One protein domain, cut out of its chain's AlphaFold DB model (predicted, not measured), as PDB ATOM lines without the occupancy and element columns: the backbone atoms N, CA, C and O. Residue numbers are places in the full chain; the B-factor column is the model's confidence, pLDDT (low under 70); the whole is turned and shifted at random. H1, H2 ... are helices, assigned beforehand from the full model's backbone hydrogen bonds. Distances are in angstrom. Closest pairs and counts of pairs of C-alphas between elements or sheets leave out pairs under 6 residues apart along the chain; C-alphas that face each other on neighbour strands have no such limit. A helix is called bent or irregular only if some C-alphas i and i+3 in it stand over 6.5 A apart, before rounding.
ATOM      1  N   PHE A  19     -16.143  15.629  -6.538       93.06
ATOM      2  CA  PHE A  19     -16.344  14.517  -5.609       93.06
ATOM      3  C   PHE A  19     -16.373  13.188  -6.365       93.06
ATOM      4  O   PHE A  19     -15.682  12.244  -5.978       93.06
ATOM      5  N   GLU A  20     -17.132  13.116  -7.462       93.38
ATOM      6  CA  GLU A  20     -17.189  11.917  -8.299       93.38
ATOM      7  C   GLU A  20     -15.828  11.610  -8.929       93.38
ATOM      8  O   GLU A  20     -15.400  10.458  -8.906       93.38
ATOM      9  N   GLU A  21     -15.110  12.618  -9.433       93.06
ATOM     10  CA  GLU A  21     -13.779  12.406 -10.008       93.06
ATOM     11  C   GLU A  21     -12.779  11.876  -8.980       93.06
ATOM     12  O   GLU A  21     -12.061  10.919  -9.271       93.06
ATOM     13  N   SER A  22     -12.765  12.442  -7.769       94.25
ATOM     14  CA  SER A  22     -11.924  11.960  -6.668       94.25
ATOM     15  C   SER A  22     -12.246  10.503  -6.316       94.25
ATOM     16  O   SER A  22     -11.340   9.677  -6.187       94.25
ATOM     17  N   CYS A  23     -13.531  10.162  -6.217       93.69
ATOM     18  CA  CYS A  23     -14.002   8.804  -5.957       93.69
ATOM     19  C   CYS A  23     -13.606   7.820  -7.070       93.69
ATOM     20  O   CYS A  23     -13.043   6.762  -6.782       93.69
ATOM     21  N   ARG A  24     -13.820   8.189  -8.338       92.12
ATOM     22  CA  ARG A  24     -13.480   7.369  -9.509       92.12
ATOM     23  C   ARG A  24     -11.978   7.131  -9.628       92.12
ATOM     24  O   ARG A  24     -11.557   5.991  -9.769       92.12
ATOM     25  N   GLN A  25     -11.156   8.174  -9.507       92.88
ATOM     26  CA  GLN A  25      -9.696   8.044  -9.592       92.88
ATOM     27  C   GLN A  25      -9.139   7.111  -8.512       92.88
ATOM     28  O   GLN A  25      -8.220   6.332  -8.770       92.88
ATOM     29  N   ASN A  26      -9.685   7.182  -7.297       92.19
ATOM     30  CA  ASN A  26      -9.288   6.284  -6.219       92.19
ATOM     31  C   ASN A  26      -9.796   4.857  -6.455       92.19
ATOM     32  O   ASN A  26      -9.057   3.904  -6.213       92.19
ATOM     33  N   TYR A  27     -10.998   4.685  -7.008       91.75
ATOM     34  CA  TYR A  27     -11.475   3.377  -7.448       91.75
ATOM     35  C   TYR A  27     -10.582   2.759  -8.529       91.75
ATOM     36  O   TYR A  27     -10.210   1.599  -8.398       91.75
ATOM     37  N   ASP A  28     -10.165   3.515  -9.545       90.06
ATOM     38  CA  ASP A  28      -9.325   3.009 -10.640       90.06
ATOM     39  C   ASP A  28      -7.954   2.507 -10.150       90.06
ATOM     40  O   ASP A  28      -7.391   1.556 -10.702       90.06
ATOM     41  N   LYS A  29      -7.417   3.117  -9.082       87.06
ATOM     42  CA  LYS A  29      -6.201   2.644  -8.399       87.06
ATOM     43  C   LYS A  29      -6.453   1.339  -7.639       87.06
ATOM     44  O   LYS A  29      -5.621   0.434  -7.674       87.06
ATOM     45  N   LEU A  30      -7.594   1.241  -6.956       86.75
ATOM     46  CA  LEU A  30      -7.942   0.110  -6.094       86.75
ATOM     47  C   LEU A  30      -8.455  -1.109  -6.864       86.75
ATOM     48  O   LEU A  30      -8.174  -2.238  -6.465       86.75
ATOM     49  N   SER A  31      -9.183  -0.914  -7.961       85.94
ATOM     50  CA  SER A  31      -9.887  -1.971  -8.696       85.94
ATOM     51  C   SER A  31      -8.935  -3.067  -9.169       85.94
ATOM     52  O   SER A  31      -9.218  -4.249  -8.996       85.94
ATOM     53  N   LYS A  32      -7.742  -2.688  -9.643       83.31
ATOM     54  CA  LYS A  32      -6.677  -3.623 -10.042       83.31
ATOM     55  C   LYS A  32      -6.167  -4.471  -8.873       83.31
ATOM     56  O   LYS A  32      -5.878  -5.654  -9.047       83.31
ATOM     57  N   ILE A  33      -6.063  -3.887  -7.680       81.62
ATOM     58  CA  ILE A  33      -5.611  -4.576  -6.462       81.62
ATOM     59  C   ILE A  33      -6.708  -5.522  -5.962       81.62
ATOM     60  O   ILE A  33      -6.433  -6.676  -5.643       81.62
ATOM     61  N   ILE A  34      -7.956  -5.048  -5.946       81.38
ATOM     62  CA  ILE A  34      -9.126  -5.817  -5.513       81.38
ATOM     63  C   ILE A  34      -9.379  -7.003  -6.453       81.38
ATOM     64  O   ILE A  34      -9.729  -8.078  -5.971       81.38
ATOM     65  N   ALA A  35      -9.168  -6.847  -7.760       79.75
ATOM     66  CA  ALA A  35      -9.344  -7.922  -8.733       79.75
ATOM     67  C   ALA A  35      -8.249  -9.001  -8.643       79.75
ATOM     68  O   ALA A  35      -8.542 -10.185  -8.771       79.75
ATOM     69  N   SER A  36      -6.992  -8.610  -8.402       77.62
ATOM     70  CA  SER A  36      -5.831  -9.513  -8.525       77.62
ATOM     71  C   SER A  36      -5.441 -10.274  -7.254       77.62
ATOM     72  O   SER A  36      -4.680 -11.236  -7.339       77.62
ATOM     73  N   LYS A  37      -5.920  -9.863  -6.075       79.25
ATOM     74  CA  LYS A  37      -5.502 -10.436  -4.781       79.25
ATOM     75  C   LYS A  37      -6.670 -11.029  -3.998       79.25
ATOM     76  O   LYS A  37      -7.815 -10.605  -4.158       79.25
ATOM     77  N   ASN A  38      -6.403 -12.005  -3.127       79.56
ATOM     78  CA  ASN A  38      -7.420 -12.537  -2.212       79.56
ATOM     79  C   ASN A  38      -7.834 -11.469  -1.168       79.56
ATOM     80  O   ASN A  38      -7.180 -10.436  -1.025       79.56
ATOM     81  N   ALA A  39      -8.945 -11.678  -0.457       73.00
ATOM     82  CA  ALA A  39      -9.493 -10.663   0.451       73.00
ATOM     83  C   ALA A  39      -8.535 -10.272   1.596       73.00
ATOM     84  O   ALA A  39      -8.456  -9.093   1.934       73.00
ATOM     85  N   ALA A  40      -7.779 -11.228   2.148       76.12
ATOM     86  CA  ALA A  40      -6.843 -10.984   3.247       76.12
ATOM     87  C   ALA A  40      -5.635 -10.141   2.802       76.12
ATOM     88  O   ALA A  40      -5.251  -9.186   3.479       76.12
ATOM     89  N   ASP A  41      -5.085 -10.429   1.621       79.31
ATOM     90  CA  ASP A  41      -3.967  -9.678   1.051       79.31
ATOM     91  C   ASP A  41      -4.377  -8.243   0.716       79.31
ATOM     92  O   ASP A  41      -3.639  -7.306   1.028       79.31
ATOM     93  N   VAL A  42      -5.570  -8.057   0.136       78.94
ATOM     94  CA  VAL A  42      -6.142  -6.723  -0.114       78.94
ATOM     95  C   VAL A  42      -6.272  -5.958   1.201       78.94
ATOM     96  O   VAL A  42      -5.759  -4.848   1.303       78.94
ATOM     97  N   GLN A  43      -6.875  -6.555   2.232       78.06
ATOM     98  CA  GLN A  43      -7.024  -5.917   3.544       78.06
ATOM     99  C   GLN A  43      -5.674  -5.517   4.147       78.06
ATOM    100  O   GLN A  43      -5.514  -4.378   4.578       78.06
ATOM    101  N   SER A  44      -4.675  -6.403   4.112       78.94
ATOM    102  CA  SER A  44      -3.344  -6.127   4.666       78.94
ATOM    103  C   SER A  44      -2.636  -4.942   3.995       78.94
ATOM    104  O   SER A  44      -1.877  -4.224   4.647       78.94
ATOM    105  N   LEU A  45      -2.883  -4.728   2.699       79.88
ATOM    106  CA  LEU A  45      -2.327  -3.612   1.937       79.88
ATOM    107  C   LEU A  45      -3.069  -2.317   2.242       79.88
ATOM    108  O   LEU A  45      -2.430  -1.297   2.474       79.88
ATOM    109  N   LEU A  46      -4.401  -2.371   2.295       81.88
ATOM    110  CA  LEU A  46      -5.229  -1.201   2.576       81.88
ATOM    111  C   LEU A  46      -5.044  -0.684   4.009       81.88
ATOM    112  O   LEU A  46      -5.051   0.523   4.212       81.88
ATOM    113  N   ILE A  47      -4.805  -1.564   4.988       79.44
ATOM    114  CA  ILE A  47      -4.481  -1.168   6.373       79.44
ATOM    115  C   ILE A  47      -3.154  -0.399   6.446       79.44
ATOM    116  O   ILE A  47      -2.983   0.468   7.300       79.44
ATOM    117  N   LYS A  48      -2.200  -0.704   5.559       80.44
ATOM    118  CA  LYS A  48      -0.893  -0.030   5.510       80.44
ATOM    119  C   LYS A  48      -0.942   1.311   4.783       80.44
ATOM    120  O   LYS A  48       0.069   2.016   4.781       80.44
ATOM    121  N   GLU A  49      -2.068   1.657   4.159       82.31
ATOM    122  CA  GLU A  49      -2.147   2.896   3.405       82.31
ATOM    123  C   GLU A  49      -2.209   4.126   4.296       82.31
ATOM    124  O   GLU A  49      -2.970   4.206   5.258       82.31
ATOM    125  N   LYS A  50      -1.409   5.132   3.934       78.69
ATOM    126  CA  LYS A  50      -1.306   6.366   4.723       78.69
ATOM    127  C   LYS A  50      -2.526   7.271   4.559       78.69
ATOM    128  O   LYS A  50      -2.811   8.056   5.457       78.69
ATOM    129  N   ASN A  51      -3.228   7.179   3.427       87.12
ATOM    130  CA  ASN A  51      -4.412   7.990   3.144       87.12
ATOM    131  C   ASN A  51      -5.687   7.136   3.099       87.12
ATOM    132  O   ASN A  51      -6.225   6.832   2.032       87.12
ATOM    133  N   ILE A  52      -6.180   6.756   4.278       88.38
ATOM    134  CA  ILE A  52      -7.373   5.911   4.421       88.38
ATOM    135  C   ILE A  52      -8.640   6.560   3.831       88.38
ATOM    136  O   ILE A  52      -9.518   5.866   3.327       88.38
ATOM    137  N   THR A  53      -8.727   7.895   3.820       90.31
ATOM    138  CA  THR A  53      -9.857   8.637   3.241       90.31
ATOM    139  C   THR A  53      -9.977   8.404   1.735       90.31
ATOM    140  O   THR A  53     -11.082   8.196   1.232       90.31
ATOM    141  N   ASP A  54      -8.856   8.390   1.008       91.81
ATOM    142  CA  ASP A  54      -8.845   8.081  -0.426       91.81
ATOM    143  C   ASP A  54      -9.263   6.633  -0.690       91.81
ATOM    144  O   ASP A  54     -10.040   6.367  -1.612       91.81
ATOM    145  N   VAL A  55      -8.817   5.709   0.168       91.88
ATOM    146  CA  VAL A  55      -9.235   4.304   0.113       91.88
ATOM    147  C   VAL A  55     -10.752   4.193   0.285       91.88
ATOM    148  O   VAL A  55     -11.421   3.570  -0.541       91.88
ATOM    149  N   TYR A  56     -11.319   4.850   1.298       93.69
ATOM    150  CA  TYR A  56     -12.762   4.856   1.531       93.69
ATOM    151  C   TYR A  56     -13.559   5.438   0.365       93.69
ATOM    152  O   TYR A  56     -14.578   4.859  -0.000       93.69
ATOM    153  N   LYS A  57     -13.098   6.529  -0.260       94.06
ATOM    154  CA  LYS A  57     -13.746   7.104  -1.450       94.06
ATOM    155  C   LYS A  57     -13.800   6.114  -2.616       94.06
ATOM    156  O   LYS A  57     -14.849   5.960  -3.238       94.06
ATOM    157  N   GLY A  58     -12.697   5.416  -2.891       92.94
ATOM    158  CA  GLY A  58     -12.651   4.422  -3.965       92.94
ATOM    159  C   GLY A  58     -13.506   3.181  -3.677       92.94
ATOM    160  O   GLY A  58     -14.197   2.686  -4.570       92.94
ATOM    161  N   LEU A  59     -13.527   2.707  -2.425       92.50
ATOM    162  CA  LEU A  59     -14.397   1.601  -2.007       92.50
ATOM    163  C   LEU A  59     -15.880   1.995  -2.034       92.50
ATOM    164  O   LEU A  59     -16.697   1.220  -2.528       92.50
ATOM    165  N   LEU A  60     -16.228   3.198  -1.560       94.25
ATOM    166  CA  LEU A  60     -17.587   3.742  -1.629       94.25
ATOM    167  C   LEU A  60     -18.066   3.795  -3.078       94.25
ATOM    168  O   LEU A  60     -19.147   3.295  -3.375       94.25
ATOM    169  N   TYR A  61     -17.243   4.337  -3.982       94.19
ATOM    170  CA  TYR A  61     -17.542   4.351  -5.410       94.19
ATOM    171  C   TYR A  61     -17.847   2.933  -5.899       94.19
ATOM    172  O   TYR A  61     -18.958   2.692  -6.351       94.19
ATOM    173  N   SER A  62     -16.947   1.963  -5.680       91.69
ATOM    174  CA  SER A  62     -17.165   0.569  -6.103       91.69
ATOM    175  C   SER A  62     -18.491  -0.031  -5.626       91.69
ATOM    176  O   SER A  62     -19.087  -0.823  -6.357       91.69
ATOM    177  N   VAL A  63     -18.920   0.286  -4.401       93.31
ATOM    178  CA  VAL A  63     -20.172  -0.226  -3.824       93.31
ATOM    179  C   VAL A  63     -21.389   0.424  -4.486       93.31
ATOM    180  O   VAL A  63     -22.359  -0.264  -4.806       93.31
ATOM    181  N   LEU A  64     -21.345   1.736  -4.729       93.31
ATOM    182  CA  LEU A  64     -22.485   2.492  -5.254       93.31
ATOM    183  C   LEU A  64     -22.805   2.177  -6.718       93.31
ATOM    184  O   LEU A  64     -23.979   2.087  -7.071       93.31
ATOM    185  N   ILE A  65     -21.793   1.978  -7.567       90.12
ATOM    186  CA  ILE A  65     -22.002   1.618  -8.985       90.12
ATOM    187  C   ILE A  65     -22.301   0.131  -9.202       90.12
ATOM    188  O   ILE A  65     -22.731  -0.246 -10.287       90.12
ATOM    189  N   GLY A  66     -22.142  -0.717  -8.180       71.25
ATOM    190  CA  GLY A  66     -22.610  -2.104  -8.235       71.25
ATOM    191  C   GLY A  66     -21.857  -3.003  -9.223       71.25
ATOM    192  O   GLY A  66     -22.463  -3.896  -9.807       71.25
ATOM    193  N   HIS A  67     -20.550  -2.791  -9.410       68.81
ATOM    194  CA  HIS A  67     -19.709  -3.712 -10.188       68.81
ATOM    195  C   HIS A  67     -19.521  -5.069  -9.484       68.81
ATOM    196  O   HIS A  67     -19.812  -5.219  -8.296       68.81
ATOM    197  N   GLU A  68     -18.927  -6.029 -10.203       70.75
ATOM    198  CA  GLU A  68     -18.578  -7.398  -9.772       70.75
ATOM    199  C   GLU A  68     -17.872  -7.475  -8.398       70.75
ATOM    200  O   GLU A  68     -17.930  -8.483  -7.702       70.75
ATOM    201  N   HIS A  69     -17.226  -6.389  -7.959       76.81
ATOM    202  CA  HIS A  69     -16.477  -6.316  -6.701       76.81
ATOM    203  C   HIS A  69     -17.200  -5.581  -5.558       76.81
ATOM    204  O   HIS A  69     -16.559  -5.262  -4.553       76.81
ATOM    205  N   SER A  70     -18.499  -5.285  -5.672       83.25
ATOM    206  CA  SER A  70     -19.249  -4.528  -4.654       83.25
ATOM    207  C   SER A  70     -19.185  -5.183  -3.265       83.25
ATOM    208  O   SER A  70     -18.839  -4.522  -2.287       83.25
ATOM    209  N   GLU A  71     -19.462  -6.485  -3.157       84.25
ATOM    210  CA  GLU A  71     -19.451  -7.201  -1.866       84.25
ATOM    211  C   GLU A  71     -18.050  -7.286  -1.254       84.25
ATOM    212  O   GLU A  71     -17.860  -7.085  -0.049       84.25
ATOM    213  N   LYS A  72     -17.041  -7.526  -2.098       85.50
ATOM    214  CA  LYS A  72     -15.638  -7.553  -1.681       85.50
ATOM    215  C   LYS A  72     -15.177  -6.181  -1.187       85.50
ATOM    216  O   LYS A  72     -14.505  -6.100  -0.162       85.50
ATOM    217  N   SER A  73     -15.583  -5.107  -1.864       88.12
ATOM    218  CA  SER A  73     -15.275  -3.729  -1.467       88.12
ATOM    219  C   SER A  73     -15.937  -3.368  -0.141       88.12
ATOM    220  O   SER A  73     -15.279  -2.827   0.744       88.12
ATOM    221  N   PHE A  74     -17.201  -3.751   0.046       87.75
ATOM    222  CA  PHE A  74     -17.899  -3.561   1.316       87.75
ATOM    223  C   PHE A  74     -17.245  -4.345   2.465       87.75
ATOM    224  O   PHE A  74     -17.050  -3.820   3.561       87.75
ATOM    225  N   SER A  75     -16.811  -5.579   2.200       86.62
ATOM    226  CA  SER A  75     -16.068  -6.389   3.171       86.62
ATOM    227  C   SER A  75     -14.719  -5.760   3.537       86.62
ATOM    228  O   SER A  75     -14.312  -5.807   4.697       86.62
ATOM    229  N   CYS A  76     -14.044  -5.121   2.577       87.31
ATOM    230  CA  CYS A  76     -12.832  -4.351   2.846       87.31
ATOM    231  C   CYS A  76     -13.125  -3.147   3.746       87.31
ATOM    232  O   CYS A  76     -12.398  -2.962   4.715       87.31
ATOM    233  N   ILE A  77     -14.207  -2.392   3.504       89.94
ATOM    234  CA  ILE A  77     -14.613  -1.276   4.381       89.94
ATOM    235  C   ILE A  77     -14.740  -1.766   5.828       89.94
ATOM    236  O   ILE A  77     -14.167  -1.158   6.725       89.94
ATOM    237  N   ARG A  78     -15.419  -2.894   6.069       86.50
ATOM    238  CA  ARG A  78     -15.574  -3.451   7.426       86.50
ATOM    239  C   ARG A  78     -14.249  -3.827   8.085       86.50
ATOM    240  O   ARG A  78     -14.104  -3.633   9.283       86.50
ATOM    241  N   ALA A  79     -13.304  -4.361   7.321       83.56
ATOM    242  CA  ALA A  79     -12.049  -4.873   7.862       83.56
ATOM    243  C   ALA A  79     -10.991  -3.794   8.124       83.56
ATOM    244  O   ALA A  79     -10.196  -3.933   9.047       83.56
ATOM    245  N   ILE A  80     -10.960  -2.731   7.316       85.75
ATOM    246  CA  ILE A  80      -9.945  -1.668   7.441       85.75
ATOM    247  C   ILE A  80     -10.356  -0.562   8.418       85.75
ATOM    248  O   ILE A  80      -9.569   0.332   8.713       85.75
ATOM    249  N   THR A  81     -11.597  -0.598   8.893       84.75
ATOM    250  CA  THR A  81     -12.153   0.427   9.769       84.75
ATOM    251  C   THR A  81     -11.867   0.098  11.228       84.75
ATOM    252  O   THR A  81     -12.340  -0.909  11.745       84.75
ATOM    253  N   LEU A  82     -11.122   0.978  11.899       83.62
ATOM    254  CA  LEU A  82     -10.757   0.847  13.318       83.62
ATOM    255  C   LEU A  82     -11.484   1.858  14.221       83.62
ATOM    256  O   LEU A  82     -11.458   1.737  15.440       83.62
ATOM    257  N   ASP A  83     -12.143   2.853  13.630       86.88
ATOM    258  CA  ASP A  83     -12.737   4.017  14.298       86.88
ATOM    259  C   ASP A  83     -14.269   3.932  14.398       86.88
ATOM    260  O   ASP A  83     -14.970   4.947  14.356       86.88
ATOM    261  N   ASN A  84     -14.799   2.708  14.476       86.38
ATOM    262  CA  ASN A  84     -16.236   2.427  14.465       86.38
ATOM    263  C   ASN A  84     -16.980   3.125  13.302       86.38
ATOM    264  O   ASN A  84     -18.077   3.653  13.469       86.38
ATOM    265  N   PHE A  85     -16.355   3.141  12.121       92.88
ATOM    266  CA  PHE A  85     -16.866   3.710  10.868       92.88
ATOM    267  C   PHE A  85     -16.996   5.231  10.844       92.88
ATOM    268  O   PHE A  85     -17.627   5.757   9.928       92.88
ATOM    269  N   THR A  86     -16.384   5.958  11.777       92.00
ATOM    270  CA  THR A  86     -16.492   7.424  11.834       92.00
ATOM    271  C   THR A  86     -15.957   8.082  10.556       92.00
ATOM    272  O   THR A  86     -16.670   8.841   9.898       92.00
ATOM    273  N   GLY A  87     -14.733   7.751  10.140       91.62
ATOM    274  CA  GLY A  87     -14.090   8.317   8.955       91.62
ATOM    275  C   GLY A  87     -14.819   7.974   7.658       91.62
ATOM    276  O   GLY A  87     -14.994   8.839   6.799       91.62
ATOM    277  N   PHE A  88     -15.309   6.738   7.538       94.06
ATOM    278  CA  PHE A  88     -16.126   6.323   6.398       94.06
ATOM    279  C   PHE A  88     -17.475   7.059   6.364       94.06
ATOM    280  O   PHE A  88     -17.881   7.575   5.320       94.06
ATOM    281  N   SER A  89     -18.150   7.152   7.511       95.00
ATOM    282  CA  SER A  89     -19.463   7.794   7.628       95.00
ATOM    283  C   SER A  89     -19.405   9.285   7.311       95.00
ATOM    284  O   SER A  89     -20.353   9.800   6.736       95.00
ATOM    285  N   ASN A  90     -18.288   9.970   7.576       94.81
ATOM    286  CA  ASN A  90     -18.100  11.370   7.173       94.81
ATOM    287  C   ASN A  90     -18.111  11.554   5.643       94.81
ATOM    288  O   ASN A  90     -18.672  12.525   5.138       94.81
ATOM    289  N   ILE A  91     -17.530  10.613   4.892       95.38
ATOM    290  CA  ILE A  91     -17.543  10.644   3.419       95.38
ATOM    291  C   ILE A  91     -18.951  10.331   2.901       95.38
ATOM    292  O   ILE A  91     -19.439  10.988   1.980       95.38
ATOM    293  N   LEU A  92     -19.623   9.346   3.506       96.12
ATOM    294  CA  LEU A  92     -21.010   9.022   3.174       96.12
ATOM    295  C   LEU A  92     -21.952  10.193   3.490       96.12
ATOM    296  O   LEU A  92     -22.852  10.487   2.708       96.12
ATOM    297  N   PHE A  93     -21.716  10.895   4.595       95.25
ATOM    298  CA  PHE A  93     -22.465  12.083   4.984       95.25
ATOM    299  C   PHE A  93     -22.322  13.196   3.946       95.25
ATOM    300  O   PHE A  93     -23.334  13.736   3.506       95.25
ATOM    301  N   GLU A  94     -21.101  13.480   3.475       94.31
ATOM    302  CA  GLU A  94     -20.876  14.459   2.402       94.31
ATOM    303  C   GLU A  94     -21.654  14.101   1.123       94.31
ATOM    304  O   GLU A  94     -22.255  14.978   0.492       94.31
ATOM    305  N   LEU A  95     -21.700  12.814   0.760       95.44
ATOM    306  CA  LEU A  95     -22.509  12.338  -0.360       95.44
ATOM    307  C   LEU A  95     -24.010  12.586  -0.120       95.44
ATOM    308  O   LEU A  95     -24.686  13.147  -0.986       95.44
ATOM    309  N   CYS A  96     -24.528  12.190   1.048       95.00
ATOM    310  CA  CYS A  96     -25.936  12.341   1.427       95.00
ATOM    311  C   CYS A  96     -26.383  13.811   1.473       95.00
ATOM    312  O   CYS A  96     -27.486  14.146   1.037       95.00
ATOM    313  N   GLU A  97     -25.533  14.689   1.997       91.19
ATOM    314  CA  GLU A  97     -25.826  16.109   2.168       91.19
ATOM    315  C   GLU A  97     -25.741  16.872   0.841       91.19
ATOM    316  O   GLU A  97     -26.677  17.592   0.487       91.19
ATOM    317  N   LYS A  98     -24.652  16.695   0.080       90.62
ATOM    318  CA  LYS A  98     -24.346  17.560  -1.073       90.62
ATOM    319  C   LYS A  98     -24.721  16.966  -2.425       90.62
ATOM    320  O   LYS A  98     -24.885  17.714  -3.387       90.62
ATOM    321  N   LYS A  99     -24.777  15.636  -2.549       93.00
ATOM    322  CA  LYS A  99     -24.821  14.958  -3.860       93.00
ATOM    323  C   LYS A  99     -26.053  14.085  -4.073       93.00
ATOM    324  O   LYS A  99     -26.402  13.837  -5.224       93.00
ATOM    325  N   PHE A 100     -26.747  13.679  -3.010       93.62
ATOM    326  CA  PHE A 100     -27.867  12.736  -3.084       93.62
ATOM    327  C   PHE A 100     -28.956  13.083  -4.119       93.62
ATOM    328  O   PHE A 100     -29.290  12.203  -4.912       93.62
ATOM    329  N   PRO A 101     -29.468  14.331  -4.224       89.31
ATOM    330  CA  PRO A 101     -30.496  14.675  -5.221       89.31
ATOM    331  C   PRO A 101     -30.061  14.441  -6.676       89.31
ATOM    332  O   PRO A 101     -30.887  14.215  -7.567       89.31
ATOM    333  N   ASN A 102     -28.748  14.493  -6.908       90.56
ATOM    334  CA  ASN A 102     -28.132  14.344  -8.216       90.56
ATOM    335  C   ASN A 102     -27.637  12.919  -8.470       90.56
ATOM    336  O   ASN A 102     -27.129  12.668  -9.555       90.56
ATOM    337  N   LEU A 103     -27.781  11.976  -7.535       92.69
ATOM    338  CA  LEU A 103     -27.417  10.582  -7.780       92.69
ATOM    339  C   LEU A 103     -28.293   9.959  -8.874       92.69
ATOM    340  O   LEU A 103     -29.480  10.275  -9.027       92.69
ATOM    341  N   LEU A 104     -27.703   9.035  -9.630       92.19
ATOM    342  CA  LEU A 104     -28.469   8.122 -10.471       92.19
ATOM    343  C   LEU A 104     -29.308   7.163  -9.593       92.19
ATOM    344  O   LEU A 104     -28.916   6.882  -8.456       92.19
ATOM    345  N   PRO A 105     -30.438   6.623 -10.097       90.19
ATOM    346  CA  PRO A 105     -31.339   5.786  -9.294       90.19
ATOM    347  C   PRO A 105     -30.664   4.564  -8.651       90.19
ATOM    348  O   PRO A 105     -30.915   4.261  -7.488       90.19
ATOM    349  N   GLY A 106     -29.764   3.888  -9.377       91.94
ATOM    350  CA  GLY A 106     -29.009   2.738  -8.861       91.94
ATOM    351  C   GLY A 106     -28.145   3.097  -7.643       91.94
ATOM    352  O   GLY A 106     -28.371   2.541  -6.564       91.94
ATOM    353  N   PRO A 107     -27.210   4.057  -7.772       93.75
ATOM    354  CA  PRO A 107     -26.430   4.567  -6.648       93.75
ATOM    355  C   PRO A 107     -27.265   5.089  -5.473       93.75
ATOM    356  O   PRO A 107     -26.937   4.795  -4.326       93.75
ATOM    357  N   ALA A 108     -28.360   5.813  -5.729       93.50
ATOM    358  CA  ALA A 108     -29.246   6.303  -4.669       93.50
ATOM    359  C   ALA A 108     -29.847   5.147  -3.848       93.50
ATOM    360  O   ALA A 108     -29.807   5.175  -2.618       93.50
ATOM    361  N   ASN A 109     -30.312   4.083  -4.512       92.94
ATOM    362  CA  ASN A 109     -30.818   2.885  -3.838       92.94
ATOM    363  C   ASN A 109     -29.724   2.176  -3.028       92.94
ATOM    364  O   ASN A 109     -29.978   1.709  -1.915       92.94
ATOM    365  N   LYS A 110     -28.490   2.130  -3.549       92.94
ATOM    366  CA  LYS A 110     -27.348   1.540  -2.837       92.94
ATOM    367  C   LYS A 110     -26.996   2.288  -1.554       92.94
ATOM    368  O   LYS A 110     -26.616   1.626  -0.594       92.94
ATOM    369  N   VAL A 111     -27.193   3.608  -1.481       95.81
ATOM    370  CA  VAL A 111     -27.038   4.360  -0.220       95.81
ATOM    371  C   VAL A 111     -27.966   3.800   0.863       95.81
ATOM    372  O   VAL A 111     -27.504   3.495   1.962       95.81
ATOM    373  N   PHE A 112     -29.249   3.573   0.558       95.88
ATOM    374  CA  PHE A 112     -30.187   2.982   1.522       95.88
ATOM    375  C   PHE A 112     -29.823   1.539   1.888       95.88
ATOM    376  O   PHE A 112     -29.900   1.175   3.060       95.88
ATOM    377  N   SER A 113     -29.369   0.730   0.923       93.38
ATOM    378  CA  SER A 113     -28.875  -0.628   1.205       93.38
ATOM    379  C   SER A 113     -27.672  -0.623   2.150       93.38
ATOM    380  O   SER A 113     -27.568  -1.482   3.019       93.38
ATOM    381  N   MET A 114     -26.760   0.342   2.013       93.50
ATOM    382  CA  MET A 114     -25.623   0.480   2.924       93.50
ATOM    383  C   MET A 114     -26.071   0.878   4.328       93.50
ATOM    384  O   MET A 114     -25.581   0.308   5.301       93.50
ATOM    385  N   LEU A 115     -27.018   1.815   4.445       95.62
ATOM    386  CA  LEU A 115     -27.584   2.201   5.739       95.62
ATOM    387  C   LEU A 115     -28.286   1.035   6.436       95.62
ATOM    388  O   LEU A 115     -28.131   0.901   7.644       95.62
ATOM    389  N   ASP A 116     -28.985   0.169   5.692       96.00
ATOM    390  CA  ASP A 116     -29.565  -1.064   6.235       96.00
ATOM    391  C   ASP A 116     -28.490  -1.918   6.929       96.00
ATOM    392  O   ASP A 116     -28.634  -2.303   8.088       96.00
ATOM    393  N   VAL A 117     -27.356  -2.144   6.257       92.88
ATOM    394  CA  VAL A 117     -26.251  -2.925   6.830       92.88
ATOM    395  C   VAL A 117     -25.624  -2.228   8.039       92.88
ATOM    396  O   VAL A 117     -25.409  -2.877   9.059       92.88
ATOM    397  N   PHE A 118     -25.355  -0.924   7.978       94.38
ATOM    398  CA  PHE A 118     -24.780  -0.202   9.120       94.38
ATOM    399  C   PHE A 118     -25.713  -0.158  10.335       94.38
ATOM    400  O   PHE A 118     -25.236  -0.295  11.461       94.38
ATOM    401  N   LEU A 119     -27.026  -0.042  10.125       95.25
ATOM    402  CA  LEU A 119     -28.021  -0.111  11.194       95.25
ATOM    403  C   LEU A 119     -28.091  -1.508  11.819       95.25
ATOM    404  O   LEU A 119     -28.133  -1.612  13.041       95.25
ATOM    405  N   SER A 120     -28.008  -2.580  11.019       95.06
ATOM    406  CA  SER A 120     -27.909  -3.953  11.554       95.06
ATOM    407  C   SER A 120     -26.656  -4.202  12.396       95.06
ATOM    408  O   SER A 120     -26.646  -5.103  13.231       95.06
ATOM    409  N   LEU A 121     -25.605  -3.406  12.181       92.38
ATOM    410  CA  LEU A 121     -24.363  -3.433  12.954       92.38
ATOM    411  C   LEU A 121     -24.355  -2.388  14.086       92.38
ATOM    412  O   LEU A 121     -23.327  -2.201  14.727       92.38
ATOM    413  N   GLU A 122     -25.475  -1.692  14.301       93.31
ATOM    414  CA  GLU A 122     -25.667  -0.638  15.302       93.31
ATOM    415  C   GLU A 122     -24.647   0.519  15.256       93.31
ATOM    416  O   GLU A 122     -24.374   1.177  16.262       93.31
ATOM    417  N   VAL A 123     -24.109   0.829  14.075       93.88
ATOM    418  CA  VAL A 123     -23.105   1.889  13.895       93.88
ATOM    419  C   VAL A 123     -23.734   3.269  14.119       93.88
ATOM    420  O   VAL A 123     -24.482   3.756  13.283       93.88
ATOM    421  N   SER A 124     -23.417   3.952  15.222       92.88
ATOM    422  CA  SER A 124     -23.969   5.290  15.524       92.88
ATOM    423  C   SER A 124     -23.463   6.398  14.595       92.88
ATOM    424  O   SER A 124     -24.150   7.393  14.371       92.88
ATOM    425  N   ALA A 125     -22.284   6.224  13.990       94.56
ATOM    426  CA  ALA A 125     -21.693   7.214  13.089       94.56
ATOM    427  C   ALA A 125     -22.540   7.493  11.826       94.56
ATOM    428  O   ALA A 125     -22.344   8.529  11.190       94.56
ATOM    429  N   ILE A 126     -23.501   6.622  11.473       94.94
ATOM    430  CA  ILE A 126     -24.384   6.834  10.315       94.94
ATOM    431  C   ILE A 126     -25.636   7.668  10.618       94.94
ATOM    432  O   ILE A 126     -26.339   8.060   9.686       94.94
ATOM    433  N   GLU A 127     -25.934   7.973  11.885       95.12
ATOM    434  CA  GLU A 127     -27.150   8.707  12.267       95.12
ATOM    435  C   GLU A 127     -27.278  10.070  11.547       95.12
ATOM    436  O   GLU A 127     -28.361  10.363  11.028       95.12
ATOM    437  N   PRO A 128     -26.200  10.873  11.383       94.62
ATOM    438  CA  PRO A 128     -26.252  12.105  10.592       94.62
ATOM    439  C   PRO A 128     -26.630  11.874   9.124       94.62
ATOM    440  O   PRO A 128     -27.321  12.703   8.534       94.62
ATOM    441  N   CYS A 129     -26.233  10.741   8.532       95.88
ATOM    442  CA  CYS A 129     -26.610  10.395   7.158       95.88
ATOM    443  C   CYS A 129     -28.123  10.181   7.052       95.88
ATOM    444  O   CYS A 129     -28.747  10.703   6.131       95.88
ATOM    445  N   ILE A 130     -28.721   9.467   8.012       95.69
ATOM    446  CA  ILE A 130     -30.171   9.231   8.056       95.69
ATOM    447  C   ILE A 130     -30.918  10.560   8.196       95.69
ATOM    448  O   ILE A 130     -31.864  10.818   7.453       95.69
ATOM    449  N   ILE A 131     -30.460  11.434   9.098       93.06
ATOM    450  CA  ILE A 131     -31.038  12.771   9.276       93.06
ATOM    451  C   ILE A 131     -30.940  13.579   7.975       93.06
ATOM    452  O   ILE A 131     -31.927  14.188   7.572       93.06
ATOM    453  N   CYS A 132     -29.803  13.553   7.275       93.06
ATOM    454  CA  CYS A 132     -29.674  14.216   5.978       93.06
ATOM    455  C   CYS A 132     -30.632  13.658   4.928       93.06
ATOM    456  O   CYS A 132     -31.234  14.440   4.201       93.06
ATOM    457  N   LEU A 133     -30.828  12.341   4.862       95.31
ATOM    458  CA  LEU A 133     -31.762  11.737   3.909       95.31
ATOM    459  C   LEU A 133     -33.220  12.068   4.222       95.31
ATOM    460  O   LEU A 133     -34.000  12.283   3.298       95.31
ATOM    461  N   PHE A 134     -33.584  12.206   5.497       95.00
ATOM    462  CA  PHE A 134     -34.886  12.749   5.879       95.00
ATOM    463  C   PHE A 134     -35.114  14.155   5.295       95.00
ATOM    464  O   PHE A 134     -36.193  14.425   4.768       95.00
ATOM    465  N   ARG A 135     -34.079  15.010   5.267       93.12
ATOM    466  CA  ARG A 135     -34.131  16.337   4.617       93.12
ATOM    467  C   ARG A 135     -34.280  16.268   3.092       93.12
ATOM    468  O   ARG A 135     -34.605  17.279   2.474       93.12
ATOM    469  N   GLN A 136     -34.038  15.107   2.478       90.62
ATOM    470  CA  GLN A 136     -34.239  14.869   1.043       90.62
ATOM    471  C   GLN A 136     -35.676  14.435   0.706       90.62
ATOM    472  O   GLN A 136     -36.005  14.266  -0.471       90.62
ATOM    473  N   ILE A 137     -36.558  14.279   1.703       89.31
ATOM    474  CA  ILE A 137     -38.010  14.214   1.488       89.31
ATOM    475  C   ILE A 137     -38.493  15.644   1.198       89.31
ATOM    476  O   ILE A 137     -38.949  16.366   2.085       89.31
ATOM    477  N   SER A 138     -38.319  16.087  -0.049       76.38
ATOM    478  CA  SER A 138     -38.727  17.423  -0.482       76.38
ATOM    479  C   SER A 138     -40.187  17.431  -0.918       76.38
ATOM    480  O   SER A 138     -40.624  16.587  -1.696       76.38
ATOM    481  N   LEU A 139     -40.940  18.420  -0.446       68.44
ATOM    482  CA  LEU A 139     -42.328  18.631  -0.859       68.44
ATOM    483  C   LEU A 139     -42.440  19.378  -2.194       68.44
ATOM    484  O   LEU A 139     -43.502  19.379  -2.796       68.44
ATOM    485  N   GLY A 140     -41.340  19.981  -2.665       58.50
ATOM    486  CA  GLY A 140     -41.244  20.690  -3.947       58.50
ATOM    487  C   GLY A 140     -40.615  19.888  -5.089       58.50
ATOM    488  O   GLY A 140     -40.366  20.445  -6.155       58.50
ATOM    489  N   SER A 141     -40.305  18.605  -4.876       65.44
ATOM    490  CA  SER A 141     -39.810  17.704  -5.924       65.44
ATOM    491  C   SER A 141     -40.941  16.922  -6.597       65.44
ATOM    492  O   SER A 141     -42.092  16.993  -6.182       65.44
ATOM    493  N   SER A 142     -40.615  16.135  -7.630       78.94
ATOM    494  CA  SER A 142     -41.567  15.171  -8.200       78.94
ATOM    495  C   SER A 142     -42.135  14.272  -7.102       78.94
ATOM    496  O   SER A 142     -41.371  13.646  -6.362       78.94
ATOM    497  N   ILE A 143     -43.465  14.170  -7.052       82.12
ATOM    498  CA  ILE A 143     -44.203  13.345  -6.090       82.12
ATOM    499  C   ILE A 143     -43.686  11.900  -6.044       82.12
ATOM    500  O   ILE A 143     -43.571  11.310  -4.974       82.12
ATOM    501  N   SER A 144     -43.269  11.361  -7.193       86.25
ATOM    502  CA  SER A 144     -42.699  10.016  -7.297       86.25
ATOM    503  C   SER A 144     -41.401   9.876  -6.498       86.25
ATOM    504  O   SER A 144     -41.258   8.917  -5.746       86.25
ATOM    505  N   GLN A 145     -40.485  10.848  -6.581       86.25
ATOM    506  CA  GLN A 145     -39.230  10.810  -5.823       86.25
ATOM    507  C   GLN A 145     -39.483  10.934  -4.318       86.25
ATOM    508  O   GLN A 145     -38.831  10.258  -3.520       86.25
ATOM    509  N   THR A 146     -40.430  11.791  -3.933       89.06
ATOM    510  CA  THR A 146     -40.827  11.991  -2.538       89.06
ATOM    511  C   THR A 146     -41.393  10.703  -1.942       89.06
ATOM    512  O   THR A 146     -40.964  10.304  -0.857       89.06
ATOM    513  N   ILE A 147     -42.273  10.010  -2.673       92.19
ATOM    514  CA  ILE A 147     -42.801   8.696  -2.283       92.19
ATOM    515  C   ILE A 147     -41.658   7.681  -2.174       92.19
ATOM    516  O   ILE A 147     -41.496   7.087  -1.116       92.19
ATOM    517  N   THR A 148     -40.794   7.548  -3.188       92.44
ATOM    518  CA  THR A 148     -39.670   6.592  -3.165       92.44
ATOM    519  C   THR A 148     -38.738   6.796  -1.968       92.44
ATOM    520  O   THR A 148     -38.438   5.842  -1.247       92.44
ATOM    521  N   ASN A 149     -38.303   8.034  -1.708       93.31
ATOM    522  CA  ASN A 149     -37.439   8.340  -0.562       93.31
ATOM    523  C   ASN A 149     -38.147   8.040   0.767       93.31
ATOM    524  O   ASN A 149     -37.530   7.504   1.690       93.31
ATOM    525  N   THR A 150     -39.443   8.359   0.855       96.00
ATOM    526  CA  THR A 150     -40.258   8.078   2.041       96.00
ATOM    527  C   THR A 150     -40.378   6.579   2.275       96.00
ATOM    528  O   THR A 150     -40.154   6.143   3.399       96.00
ATOM    529  N   THR A 151     -40.637   5.780   1.236       96.44
ATOM    530  CA  THR A 151     -40.709   4.316   1.324       96.44
ATOM    531  C   THR A 151     -39.417   3.729   1.879       96.44
ATOM    532  O   THR A 151     -39.463   2.974   2.845       96.44
ATOM    533  N   HIS A 152     -38.255   4.116   1.340       96.88
ATOM    534  CA  HIS A 152     -36.971   3.603   1.826       96.88
ATOM    535  C   HIS A 152     -36.714   3.944   3.298       96.88
ATOM    536  O   HIS A 152     -36.365   3.064   4.088       96.88
ATOM    537  N   LEU A 153     -36.908   5.208   3.685       97.31
ATOM    538  CA  LEU A 153     -36.706   5.642   5.069       97.31
ATOM    539  C   LEU A 153     -37.730   5.021   6.019       97.31
ATOM    540  O   LEU A 153     -37.392   4.699   7.157       97.31
ATOM    541  N   PHE A 154     -38.962   4.817   5.557       98.31
ATOM    542  CA  PHE A 154     -40.009   4.152   6.318       98.31
ATOM    543  C   PHE A 154     -39.670   2.684   6.570       98.31
ATOM    544  O   PHE A 154     -39.693   2.256   7.722       98.31
ATOM    545  N   SER A 155     -39.251   1.939   5.543       97.81
ATOM    546  CA  SER A 155     -38.827   0.543   5.693       97.81
ATOM    547  C   SER A 155     -37.659   0.394   6.672       97.81
ATOM    548  O   SER A 155     -37.700  -0.476   7.543       97.81
ATOM    549  N   LEU A 156     -36.647   1.269   6.591       97.69
ATOM    550  CA  LEU A 156     -35.551   1.296   7.566       97.69
ATOM    551  C   LEU A 156     -36.067   1.608   8.977       97.69
ATOM    552  O   LEU A 156     -35.690   0.937   9.936       97.69
ATOM    553  N   SER A 157     -36.969   2.584   9.106       98.00
ATOM    554  CA  SER A 157     -37.504   3.001  10.406       98.00
ATOM    555  C   SER A 157     -38.361   1.927  11.074       98.00
ATOM    556  O   SER A 157     -38.306   1.766  12.290       98.00
ATOM    557  N   GLN A 158     -39.126   1.163  10.292       97.69
ATOM    558  CA  GLN A 158     -39.885   0.021  10.794       97.69
ATOM    559  C   GLN A 158     -38.959  -1.117  11.225       97.69
ATOM    560  O   GLN A 158     -39.091  -1.621  12.341       97.69
ATOM    561  N   LYS A 159     -38.002  -1.495  10.366       98.12
ATOM    562  CA  LYS A 159     -37.061  -2.596  10.626       98.12
ATOM    563  C   LYS A 159     -36.211  -2.343  11.872       98.12
ATOM    564  O   LYS A 159     -35.996  -3.258  12.659       98.12
ATOM    565  N   TYR A 160     -35.782  -1.099  12.077       97.88
ATOM    566  CA  TYR A 160     -34.907  -0.698  13.179       97.88
ATOM    567  C   TYR A 160     -35.619   0.172  14.223       97.88
ATOM    568  O   TYR A 160     -34.988   1.015  14.862       97.88
ATOM    569  N   LYS A 161     -36.928  -0.043  14.447       97.44
ATOM    570  CA  LYS A 161     -37.708   0.708  15.450       97.44
ATOM    571  C   LYS A 161     -37.021   0.699  16.823       97.44
ATOM    572  O   LYS A 161     -36.890   1.757  17.427       97.44
ATOM    573  N   SER A 162     -36.536  -0.454  17.296       96.31
ATOM    574  CA  SER A 162     -35.845  -0.599  18.596       96.31
ATOM    575  C   SER A 162     -34.574   0.255  18.709       96.31
ATOM    576  O   SER A 162     -34.317   0.871  19.745       96.31
ATOM    577  N   TYR A 163     -33.799   0.344  17.629       96.50
ATOM    578  CA  TYR A 163     -32.608   1.187  17.555       96.50
ATOM    579  C   TYR A 163     -32.968   2.678  17.608       96.50
ATOM    580  O   TYR A 163     -32.297   3.455  18.287       96.50
ATOM    581  N   ILE A 164     -34.040   3.075  16.916       96.81
ATOM    582  CA  ILE A 164     -34.490   4.470  16.834       96.81
ATOM    583  C   ILE A 164     -35.048   4.949  18.173       96.81
ATOM    584  O   ILE A 164     -34.680   6.026  18.631       96.81
ATOM    585  N   VAL A 165     -35.900   4.156  18.834       96.81
ATOM    586  CA  VAL A 165     -36.560   4.573  20.088       96.81
ATOM    587  C   VAL A 165     -35.592   4.762  21.258       96.81
ATOM    588  O   VAL A 165     -35.898   5.492  22.195       96.81
ATOM    589  N   THR A 166     -34.406   4.150  21.202       96.25
ATOM    590  CA  THR A 166     -33.342   4.338  22.206       96.25
ATOM    591  C   THR A 166     -32.496   5.592  21.957       96.25
ATOM    592  O   THR A 166     -31.647   5.934  22.778       96.25
ATOM    593  N   ARG A 167     -32.734   6.305  20.847       95.62
ATOM    594  CA  ARG A 167     -31.968   7.478  20.402       95.62
ATOM    595  C   ARG A 167     -32.900   8.673  20.191       95.62
ATOM    596  O   ARG A 167     -33.372   8.892  19.072       95.62
ATOM    597  N   PRO A 168     -33.139   9.494  21.233       94.44
ATOM    598  CA  PRO A 168     -34.105  10.591  21.188       94.44
ATOM    599  C   PRO A 168     -33.979  11.529  19.975       94.44
ATOM    600  O   PRO A 168     -35.002  11.792  19.344       94.44
ATOM    601  N   PRO A 169     -32.778  11.984  19.547       93.44
ATOM    602  CA  PRO A 169     -32.671  12.866  18.383       93.44
ATOM    603  C   PRO A 169     -33.182  12.221  17.089       93.44
ATOM    604  O   PRO A 169     -33.869  12.870  16.298       93.44
ATOM    605  N   LEU A 170     -32.881  10.935  16.881       95.50
ATOM    606  CA  LEU A 170     -33.310  10.199  15.695       95.50
ATOM    607  C   LEU A 170     -34.810   9.888  15.753       95.50
ATOM    608  O   LEU A 170     -35.509  10.064  14.754       95.50
ATOM    609  N   LEU A 171     -35.320   9.500  16.926       97.56
ATOM    610  CA  LEU A 171     -36.748   9.288  17.173       97.56
ATOM    611  C   LEU A 171     -37.563  10.552  16.880       97.56
ATOM    612  O   LEU A 171     -38.519  10.514  16.107       97.56
ATOM    613  N   GLN A 172     -37.146  11.684  17.441       96.06
ATOM    614  CA  GLN A 172     -37.782  12.983  17.240       96.06
ATOM    615  C   GLN A 172     -37.763  13.384  15.764       96.06
ATOM    616  O   GLN A 172     -38.782  13.817  15.227       96.06
ATOM    617  N   MET A 173     -36.638  13.179  15.070       95.44
ATOM    618  CA  MET A 173     -36.536  13.480  13.642       95.44
ATOM    619  C   MET A 173     -37.443  12.585  12.789       95.44
ATOM    620  O   MET A 173     -38.051  13.066  11.831       95.44
ATOM    621  N   THR A 174     -37.580  11.316  13.174       97.38
ATOM    622  CA  THR A 174     -38.477  10.341  12.541       97.38
ATOM    623  C   THR A 174     -39.938  10.767  12.702       97.38
ATOM    624  O   THR A 174     -40.656  10.872  11.706       97.38
ATOM    625  N   MET A 175     -40.366  11.116  13.924       96.50
ATOM    626  CA  MET A 175     -41.713  11.644  14.179       96.50
ATOM    627  C   MET A 175     -41.985  12.914  13.368       96.50
ATOM    628  O   MET A 175     -43.008  13.033  12.695       96.50
ATOM    629  N   TRP A 176     -41.035  13.850  13.406       96.00
ATOM    630  CA  TRP A 176     -41.116  15.153  12.756       96.00
ATOM    631  C   TRP A 176     -41.298  15.044  11.235       96.00
ATOM    632  O   TRP A 176     -42.128  15.747  10.657       96.00
ATOM    633  N   HIS A 177     -40.556  14.148  10.569       96.19
ATOM    634  CA  HIS A 177     -40.672  13.935   9.122       96.19
ATOM    635  C   HIS A 177     -41.912  13.149   8.730       96.19
ATOM    636  O   HIS A 177     -42.624  13.591   7.825       96.19
ATOM    637  N   PHE A 178     -42.194  12.035   9.405       96.94
ATOM    638  CA  PHE A 178     -43.321  11.200   9.015       96.94
ATOM    639  C   PHE A 178     -44.666  11.854   9.291       96.94
ATOM    640  O   PHE A 178     -45.552  11.744   8.457       96.94
ATOM    641  N   LEU A 179     -44.818  12.623  10.371       95.19
ATOM    642  CA  LEU A 179     -46.069  13.342  10.594       95.19
ATOM    643  C   LEU A 179     -46.333  14.365   9.475       95.19
ATOM    644  O   LEU A 179     -47.438  14.431   8.945       95.19
ATOM    645  N   ARG A 180     -45.313  15.140   9.080       93.62
ATOM    646  CA  ARG A 180     -45.451  16.198   8.067       93.62
ATOM    647  C   ARG A 180     -45.761  15.662   6.667       93.62
ATOM    648  O   ARG A 180     -46.433  16.366   5.913       93.62
ATOM    649  N   ILE A 181     -45.250  14.482   6.305       94.00
ATOM    650  CA  ILE A 181     -45.374  13.943   4.941       94.00
ATOM    651  C   ILE A 181     -46.711  13.238   4.681       94.00
ATOM    652  O   ILE A 181     -47.113  13.145   3.529       94.00
ATOM    653  N   VAL A 182     -47.428  12.793   5.723       94.31
ATOM    654  CA  VAL A 182     -48.684  12.021   5.595       94.31
ATOM    655  C   VAL A 182     -49.675  12.593   4.568       94.31
ATOM    656  O   VAL A 182     -50.139  11.812   3.736       94.31
ATOM    657  N   PRO A 183     -50.000  13.903   4.542       90.50
ATOM    658  CA  PRO A 183     -50.953  14.442   3.565       90.50
ATOM    659  C   PRO A 183     -50.506  14.263   2.107       90.50
ATOM    660  O   PRO A 183     -51.325  14.044   1.223       90.50
ATOM    661  N   GLU A 184     -49.200  14.304   1.869       88.62
ATOM    662  CA  GLU A 184     -48.581  14.264   0.540       88.62
ATOM    663  C   GLU A 184     -48.477  12.824   0.012       88.62
ATOM    664  O   GLU A 184     -48.270  12.602  -1.175       88.62
ATOM    665  N   LEU A 185     -48.665  11.825   0.882       92.25
ATOM    666  CA  LEU A 185     -48.707  10.410   0.508       92.25
ATOM    667  C   LEU A 185     -50.079   9.967  -0.017       92.25
ATOM    668  O   LEU A 185     -50.245   8.795  -0.322       92.25
ATOM    669  N   ALA A 186     -51.055  10.872  -0.160       90.00
ATOM    670  CA  ALA A 186     -52.390  10.544  -0.670       90.00
ATOM    671  C   ALA A 186     -52.413   9.733  -1.992       90.00
ATOM    672  O   ALA A 186     -53.289   8.875  -2.122       90.00
ATOM    673  N   PRO A 187     -51.478   9.926  -2.953       91.69
ATOM    674  CA  PRO A 187     -51.406   9.087  -4.153       91.69
ATOM    675  C   PRO A 187     -51.077   7.607  -3.882       91.69
ATOM    676  O   PRO A 187     -51.436   6.755  -4.688       91.69
ATOM    677  N   ASP A 188     -50.416   7.295  -2.763       93.62
ATOM    678  CA  ASP A 188     -50.112   5.935  -2.302       93.62
ATOM    679  C   ASP A 188     -50.789   5.694  -0.944       93.62
ATOM    680  O   ASP A 188     -50.196   5.834   0.130       93.62
ATOM    681  N   GLN A 189     -52.076   5.339  -0.993       94.00
ATOM    682  CA  GLN A 189     -52.897   5.163   0.209       94.00
ATOM    683  C   GLN A 189     -52.356   4.082   1.155       94.00
ATOM    684  O   GLN A 189     -52.493   4.212   2.371       94.00
ATOM    685  N   GLN A 190     -51.732   3.025   0.624       95.69
ATOM    686  CA  GLN A 190     -51.170   1.955   1.448       95.69
ATOM    687  C   GLN A 190     -49.995   2.479   2.273       95.69
ATOM    688  O   GLN A 190     -49.964   2.293   3.495       95.69
ATOM    689  N   LEU A 191     -49.068   3.193   1.628       96.56
ATOM    690  CA  LEU A 191     -47.954   3.831   2.319       96.56
ATOM    691  C   LEU A 191     -48.442   4.917   3.285       96.56
ATOM    692  O   LEU A 191     -47.948   4.989   4.409       96.56
ATOM    693  N   GLN A 192     -49.437   5.721   2.898       95.88
ATOM    694  CA  GLN A 192     -50.027   6.749   3.761       95.88
ATOM    695  C   GLN A 192     -50.573   6.156   5.066       95.88
ATOM    696  O   GLN A 192     -50.224   6.640   6.145       95.88
ATOM    697  N   ILE A 193     -51.385   5.094   4.985       95.44
ATOM    698  CA  ILE A 193     -51.956   4.408   6.156       95.44
ATOM    699  C   ILE A 193     -50.841   3.826   7.032       95.44
ATOM    700  O   ILE A 193     -50.870   3.979   8.258       95.44
ATOM    701  N   ALA A 194     -49.847   3.178   6.420       97.56
ATOM    702  CA  ALA A 194     -48.746   2.549   7.141       97.56
ATOM    703  C   ALA A 194     -47.883   3.582   7.886       97.56
ATOM    704  O   ALA A 194     -47.610   3.415   9.080       97.56
ATOM    705  N   VAL A 195     -47.509   4.677   7.218       97.62
ATOM    706  CA  VAL A 195     -46.734   5.780   7.805       97.62
ATOM    707  C   VAL A 195     -47.533   6.477   8.907       97.62
ATOM    708  O   VAL A 195     -46.993   6.698   9.991       97.62
ATOM    709  N   ALA A 196     -48.817   6.773   8.673       96.44
ATOM    710  CA  ALA A 196     -49.685   7.419   9.659       96.44
ATOM    711  C   ALA A 196     -49.845   6.565  10.927       96.44
ATOM    712  O   ALA A 196     -49.735   7.082  12.042       96.44
ATOM    713  N   SER A 197     -50.041   5.255  10.771       96.12
ATOM    714  CA  SER A 197     -50.167   4.322  11.898       96.12
ATOM    715  C   SER A 197     -48.861   4.221  12.688       96.12
ATOM    716  O   SER A 197     -48.858   4.305  13.915       96.12
ATOM    717  N   PHE A 198     -47.729   4.108  11.988       97.62
ATOM    718  CA  PHE A 198     -46.410   4.031  12.611       97.62
ATOM    719  C   PHE A 198     -46.062   5.294  13.401       97.62
ATOM    720  O   PHE A 198     -45.658   5.196  14.559       97.62
ATOM    721  N   VAL A 199     -46.237   6.481  12.807       97.25
ATOM    722  CA  VAL A 199     -45.914   7.737  13.496       97.25
ATOM    723  C   VAL A 199     -46.862   7.999  14.664       97.25
ATOM    724  O   VAL A 199     -46.409   8.468  15.706       97.25
ATOM    725  N   SER A 200     -48.141   7.624  14.543       95.75
ATOM    726  CA  SER A 200     -49.093   7.712  15.659       95.75
ATOM    727  C   SER A 200     -48.647   6.846  16.828       95.75
ATOM    728  O   SER A 200     -48.580   7.328  17.956       95.75
ATOM    729  N   GLN A 201     -48.254   5.599  16.554       95.62
ATOM    730  CA  GLN A 201     -47.757   4.696  17.585       95.62
ATOM    731  C   GLN A 201     -46.492   5.241  18.254       95.62
ATOM    732  O   GLN A 201     -46.403   5.224  19.475       95.62
ATOM    733  N   LEU A 202     -45.534   5.777  17.485       96.38
ATOM    734  CA  LEU A 202     -44.336   6.395  18.063       96.38
ATOM    735  C   LEU A 202     -44.691   7.550  19.008       96.38
ATOM    736  O   LEU A 202     -44.112   7.651  20.087       96.38
ATOM    737  N   ILE A 203     -45.623   8.420  18.611       95.44
ATOM    738  CA  ILE A 203     -46.050   9.571  19.417       95.44
ATOM    739  C   ILE A 203     -46.716   9.115  20.724       95.44
ATOM    740  O   ILE A 203     -46.435   9.688  21.778       95.44
ATOM    741  N   LEU A 204     -47.568   8.086  20.667       94.19
ATOM    742  CA  LEU A 204     -48.231   7.514  21.843       94.19
ATOM    743  C   LEU A 204     -47.245   6.808  22.782       94.19
ATOM    744  O   LEU A 204     -47.338   6.979  23.996       94.19
ATOM    745  N   ASP A 205     -46.289   6.060  22.224       95.56
ATOM    746  CA  ASP A 205     -45.260   5.333  22.977       95.56
ATOM    747  C   ASP A 205     -44.265   6.301  23.655       95.56
ATOM    748  O   ASP A 205     -43.771   6.033  24.751       95.56
ATOM    749  N   HIS A 206     -43.976   7.447  23.022       95.25
ATOM    750  CA  HIS A 206     -42.937   8.396  23.445       95.25
ATOM    751  C   HIS A 206     -43.445   9.852  23.528       95.25
ATOM    752  O   HIS A 206     -42.959  10.750  22.828       95.25
ATOM    753  N   PRO A 207     -44.388  10.156  24.439       92.25
ATOM    754  CA  PRO A 207     -45.026  11.470  24.508       92.25
ATOM    755  C   PRO A 207     -44.078  12.599  24.946       92.25
ATOM    756  O   PRO A 207     -44.350  13.767  24.671       92.25
ATOM    757  N   GLN A 208     -42.974  12.293  25.640       92.44
ATOM    758  CA  GLN A 208     -41.987  13.311  26.032       92.44
ATOM    759  C   GLN A 208     -41.149  13.778  24.840       92.44
ATOM    760  O   GLN A 208     -40.940  14.981  24.671       92.44
ATOM    761  N   ASP A 209     -40.740  12.848  23.977       94.75
ATOM    762  CA  ASP A 209     -40.057  13.161  22.723       94.75
ATOM    763  C   ASP A 209     -40.958  13.979  21.800       94.75
ATOM    764  O   ASP A 209     -40.520  14.997  21.271       94.75
ATOM    765  N   TRP A 210     -42.245  13.629  21.715       93.25
ATOM    766  CA  TRP A 210     -43.247  14.438  21.020       93.25
ATOM    767  C   TRP A 210     -43.316  15.881  21.549       93.25
ATOM    768  O   TRP A 210     -43.221  16.834  20.775       93.25
ATOM    769  N   ARG A 211     -43.429  16.068  22.872       91.25
ATOM    770  CA  ARG A 211     -43.484  17.409  23.490       91.25
ATOM    771  C   ARG A 211     -42.219  18.227  23.235       91.25
ATOM    772  O   ARG A 211     -42.297  19.447  23.101       91.25
ATOM    773  N   SER A 212     -41.060  17.577  23.144       92.75
ATOM    774  CA  SER A 212     -39.780  18.253  22.906       92.75
ATOM    775  C   SER A 212     -39.691  18.944  21.535       92.75
ATOM    776  O   SER A 212     -38.931  19.906  21.389       92.75
ATOM    777  N   LEU A 213     -40.511  18.519  20.562       94.31
ATOM    778  CA  LEU A 213     -40.595  19.129  19.232       94.31
ATOM    779  C   LEU A 213     -41.180  20.554  19.273       94.31
ATOM    780  O   LEU A 213     -40.877  21.377  18.408       94.31
ATOM    781  N   GLY A 214     -41.994  20.879  20.282       93.81
ATOM    782  CA  GLY A 214     -42.579  22.207  20.483       93.81
ATOM    783  C   GLY A 214     -43.739  22.560  19.541       93.81
ATOM    784  O   GLY A 214     -44.301  21.718  18.840       93.81
ATOM    785  N   ARG A 215     -44.106  23.845  19.531       93.56
ATOM    786  CA  ARG A 215     -45.350  24.365  18.933       93.56
ATOM    787  C   ARG A 215     -45.545  24.116  17.437       93.56
ATOM    788  O   ARG A 215     -46.686  24.011  16.991       93.56
ATOM    789  N   ASP A 216     -44.481  24.009  16.641       95.12
ATOM    790  CA  ASP A 216     -44.642  23.684  15.221       95.12
ATOM    791  C   ASP A 216     -45.096  22.236  15.009       95.12
ATOM    792  O   ASP A 216     -45.798  21.969  14.038       95.12
ATOM    793  N   ALA A 217     -44.787  21.310  15.925       94.12
ATOM    794  CA  ALA A 217     -45.316  19.949  15.848       94.12
ATOM    795  C   ALA A 217     -46.829  19.937  16.086       94.12
ATOM    796  O   ALA A 217     -47.563  19.282  15.348       94.12
ATOM    797  N   ALA A 218     -47.310  20.742  17.039       91.44
ATOM    798  CA  ALA A 218     -48.737  20.956  17.260       91.44
ATOM    799  C   ALA A 218     -49.429  21.569  16.028       91.44
ATOM    800  O   ALA A 218     -50.479  21.085  15.606       91.44
ATOM    801  N   ARG A 219     -48.812  22.577  15.394       91.56
ATOM    802  CA  ARG A 219     -49.296  23.169  14.133       91.56
ATOM    803  C   ARG A 219     -49.386  22.136  13.005       91.56
ATOM    804  O   ARG A 219     -50.389  22.081  12.289       91.56
ATOM    805  N   ILE A 220     -48.329  21.348  12.814       92.69
ATOM    806  CA  ILE A 220     -48.288  20.307  11.783       92.69
ATOM    807  C   ILE A 220     -49.373  19.270  12.073       92.69
ATOM    808  O   ILE A 220     -50.161  18.983  11.180       92.69
ATOM    809  N   ALA A 221     -49.492  18.791  13.315       91.75
ATOM    810  CA  ALA A 221     -50.537  17.851  13.713       91.75
ATOM    811  C   ALA A 221     -51.938  18.371  13.368       91.75
ATOM    812  O   ALA A 221     -52.684  17.669  12.701       91.75
ATOM    813  N   GLN A 222     -52.271  19.619  13.717       87.62
ATOM    814  CA  GLN A 222     -53.567  20.220  13.361       87.62
ATOM    815  C   GLN A 222     -53.829  20.213  11.850       87.62
ATOM    816  O   GLN A 222     -54.941  19.921  11.417       87.62
ATOM    817  N   THR A 223     -52.801  20.504  11.051       87.06
ATOM    818  CA  THR A 223     -52.899  20.497   9.584       87.06
ATOM    819  C   THR A 223     -53.153  19.081   9.064       87.06
ATOM    820  O   THR A 223     -54.047  18.863   8.249       87.06
ATOM    821  N   VAL A 224     -52.407  18.101   9.577       89.69
ATOM    822  CA  VAL A 224     -52.542  16.692   9.189       89.69
ATOM    823  C   VAL A 224     -53.889  16.131   9.652       89.69
ATOM    824  O   VAL A 224     -54.505  15.382   8.911       89.69
ATOM    825  N   PHE A 225     -54.402  16.530  10.817       88.00
ATOM    826  CA  PHE A 225     -55.711  16.099  11.324       88.00
ATOM    827  C   PHE A 225     -56.858  16.548  10.418       88.00
ATOM    828  O   PHE A 225     -57.830  15.812  10.264       88.00
ATOM    829  N   GLY A 226     -56.746  17.738   9.821       81.75
ATOM    830  CA  GLY A 226     -57.705  18.222   8.830       81.75
ATOM    831  C   GLY A 226     -57.604  17.476   7.497       81.75
ATOM    832  O   GLY A 226     -58.627  17.131   6.917       81.75
ATOM    833  N   ALA A 227     -56.383  17.200   7.030       83.31
ATOM    834  CA  ALA A 227     -56.148  16.537   5.744       83.31
ATOM    835  C   ALA A 227     -56.341  15.007   5.784       83.31
ATOM    836  O   ALA A 227     -56.673  14.397   4.773       83.31
ATOM    837  N   TYR A 228     -56.121  14.381   6.941       86.75
ATOM    838  CA  TYR A 228     -56.186  12.937   7.145       86.75
ATOM    839  C   TYR A 228     -56.786  12.603   8.526       86.75
ATOM    840  O   TYR A 228     -56.062  12.266   9.468       86.75
ATOM    841  N   PRO A 229     -58.124  12.667   8.670       86.31
ATOM    842  CA  PRO A 229     -58.820  12.461   9.945       86.31
ATOM    843  C   PRO A 229     -58.469  11.185  10.742       86.31
ATOM    844  O   PRO A 229     -58.469  11.272  11.971       86.31
ATOM    845  N   PRO A 230     -58.118  10.026  10.138       88.56
ATOM    846  CA  PRO A 230     -57.790   8.815  10.906       88.56
ATOM    847  C   PRO A 230     -56.605   8.957  11.875       88.56
ATOM    848  O   PRO A 230     -56.527   8.265  12.896       88.56
ATOM    849  N   ILE A 231     -55.667   9.867  11.600       89.12
ATOM    850  CA  ILE A 231     -54.560  10.113  12.531       89.12
ATOM    851  C   ILE A 231     -55.033  10.890  13.770       89.12
ATOM    852  O   ILE A 231     -54.510  10.680  14.860       89.12
ATOM    853  N   LYS A 232     -56.063  11.741  13.630       85.75
ATOM    854  CA  LYS A 232     -56.665  12.476  14.749       85.75
ATOM    855  C   LYS A 232     -57.286  11.502  15.740       85.75
ATOM    856  O   LYS A 232     -56.994  11.598  16.921       85.75
ATOM    857  N   SER A 233     -58.066  10.533  15.253       85.44
ATOM    858  CA  SER A 233     -58.647   9.490  16.110       85.44
ATOM    859  C   SER A 233     -57.579   8.628  16.783       85.44
ATOM    860  O   SER A 233     -57.773   8.174  17.903       85.44
ATOM    861  N   SER A 234     -56.433   8.424  16.126       83.75
ATOM    862  CA  SER A 234     -55.311   7.673  16.706       83.75
ATOM    863  C   SER A 234     -54.603   8.447  17.822       83.75
ATOM    864  O   SER A 234     -54.059   7.847  18.739       83.75
ATOM    865  N   LEU A 235     -54.611   9.779  17.752       85.88
ATOM    866  CA  LEU A 235     -53.975  10.673  18.721       85.88
ATOM    867  C   LEU A 235     -54.996  11.383  19.624       85.88
ATOM    868  O   LEU A 235     -54.664  12.390  20.259       85.88
ATOM    869  N   ASP A 236     -56.228  10.873  19.700       81.75
ATOM    870  CA  ASP A 236     -57.268  11.450  20.546       81.75
ATOM    871  C   ASP A 236     -56.831  11.414  22.019       81.75
ATOM    872  O   ASP A 236     -56.301  10.426  22.527       81.75
TER     873      ASP A 236
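Overview. This is residues 19 to 236 of the 887 residues of an uncharacterized protein of Spongospora subterranea (UniProt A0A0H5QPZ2). You are looking at an elongated solenoid, a chain of helices wound in stacked turns: H3, H5, H7, H10 and H13 follow one another in one layer, and H4, H6, H8, H11 and H14 make the second, looser where H4 and H6 stand apart. H1 crosses H3 at one end, beside H2; short H9 and H12 lie at turns. The printed part has 218 residues with fourteen named helices, H1 to H14 in order, and no named strand: all helix, its packing part aligned, part crossed. It is compact, with a radius of gyration of the C-alphas of 19.6 A, and spans 62 by 33 by 24 A.

Arrangement. Start at the hub, H10, residues 168 to 185, which touches six helices. It forms a hairpin with H11, residues 189 to 205, at a shallow tilt of 33 degrees, only just short of steep; their closest C-alphas, Leu 185 and Gln 192, are 5.1 A apart. Its residues 170 to 177 alone touch H7, residues 124 to 134, the same way at 22 degrees, closest at C-alphas 134 and 177, 6.7 A. Its residues 176 to 183 alone touch H13, residues 215 to 227, closest at C-alphas 183 and 227, 6.0 A. H12, residues 207 to 212, touches H10 about perpendicular, at 87 degrees; H9, residues 161 to 165, only just touches it, only at the corner, with 3 pairs of C-alphas within 8 A. H14, residues 229 to 234, touches residues 196 to 200 of H11 alone, closest at C-alphas 196 and 231, 6.3 A. H6, residues 105 to 120, H7, H8, residues 143 to 159, H10 and H11 form an up-and-down bundle, each running against the one before. H5, residues 86 to 98, touches H7, the same way at 6 degrees, and with residues 87 to 92 alone H3, residues 52 to 64. H3 forms a hairpin with H4, residues 70 to 80, which touches H2, residues 39 to 47. H1, residues 19 to 36, touches H3 with residues 22 to 30 alone, about perpendicular at 86 degrees; C-alphas 27 and 58 are closest, 3.8 A. Every O i to N i+4 pair is within hydrogen-bond range except in H1 (12 of 14), H5 (8 of 9), H6 (11 of 12), H7 (5 of 7) and H10 (11 of 14).

Along the chain. Find C-alpha 19 at (-16.344, 14.517, -5.609); H1 runs 26.4 A, with a kink of 34 degrees near residue 29. H10 begins at (-34.105, 10.591, 21.188) and runs 25.3 A. H7 and H10 are irregular: C-alphas 125 and 128 are 7.1 A apart, 180 and 183 7.3 A.

Size, cuts and confidence. The C-alphas of Ser 36 and Asp 236 are farthest apart, 62.7 A. The printed part has no cut, and no link is long. Confidence is under 70 at residues 67 and 139 to 141.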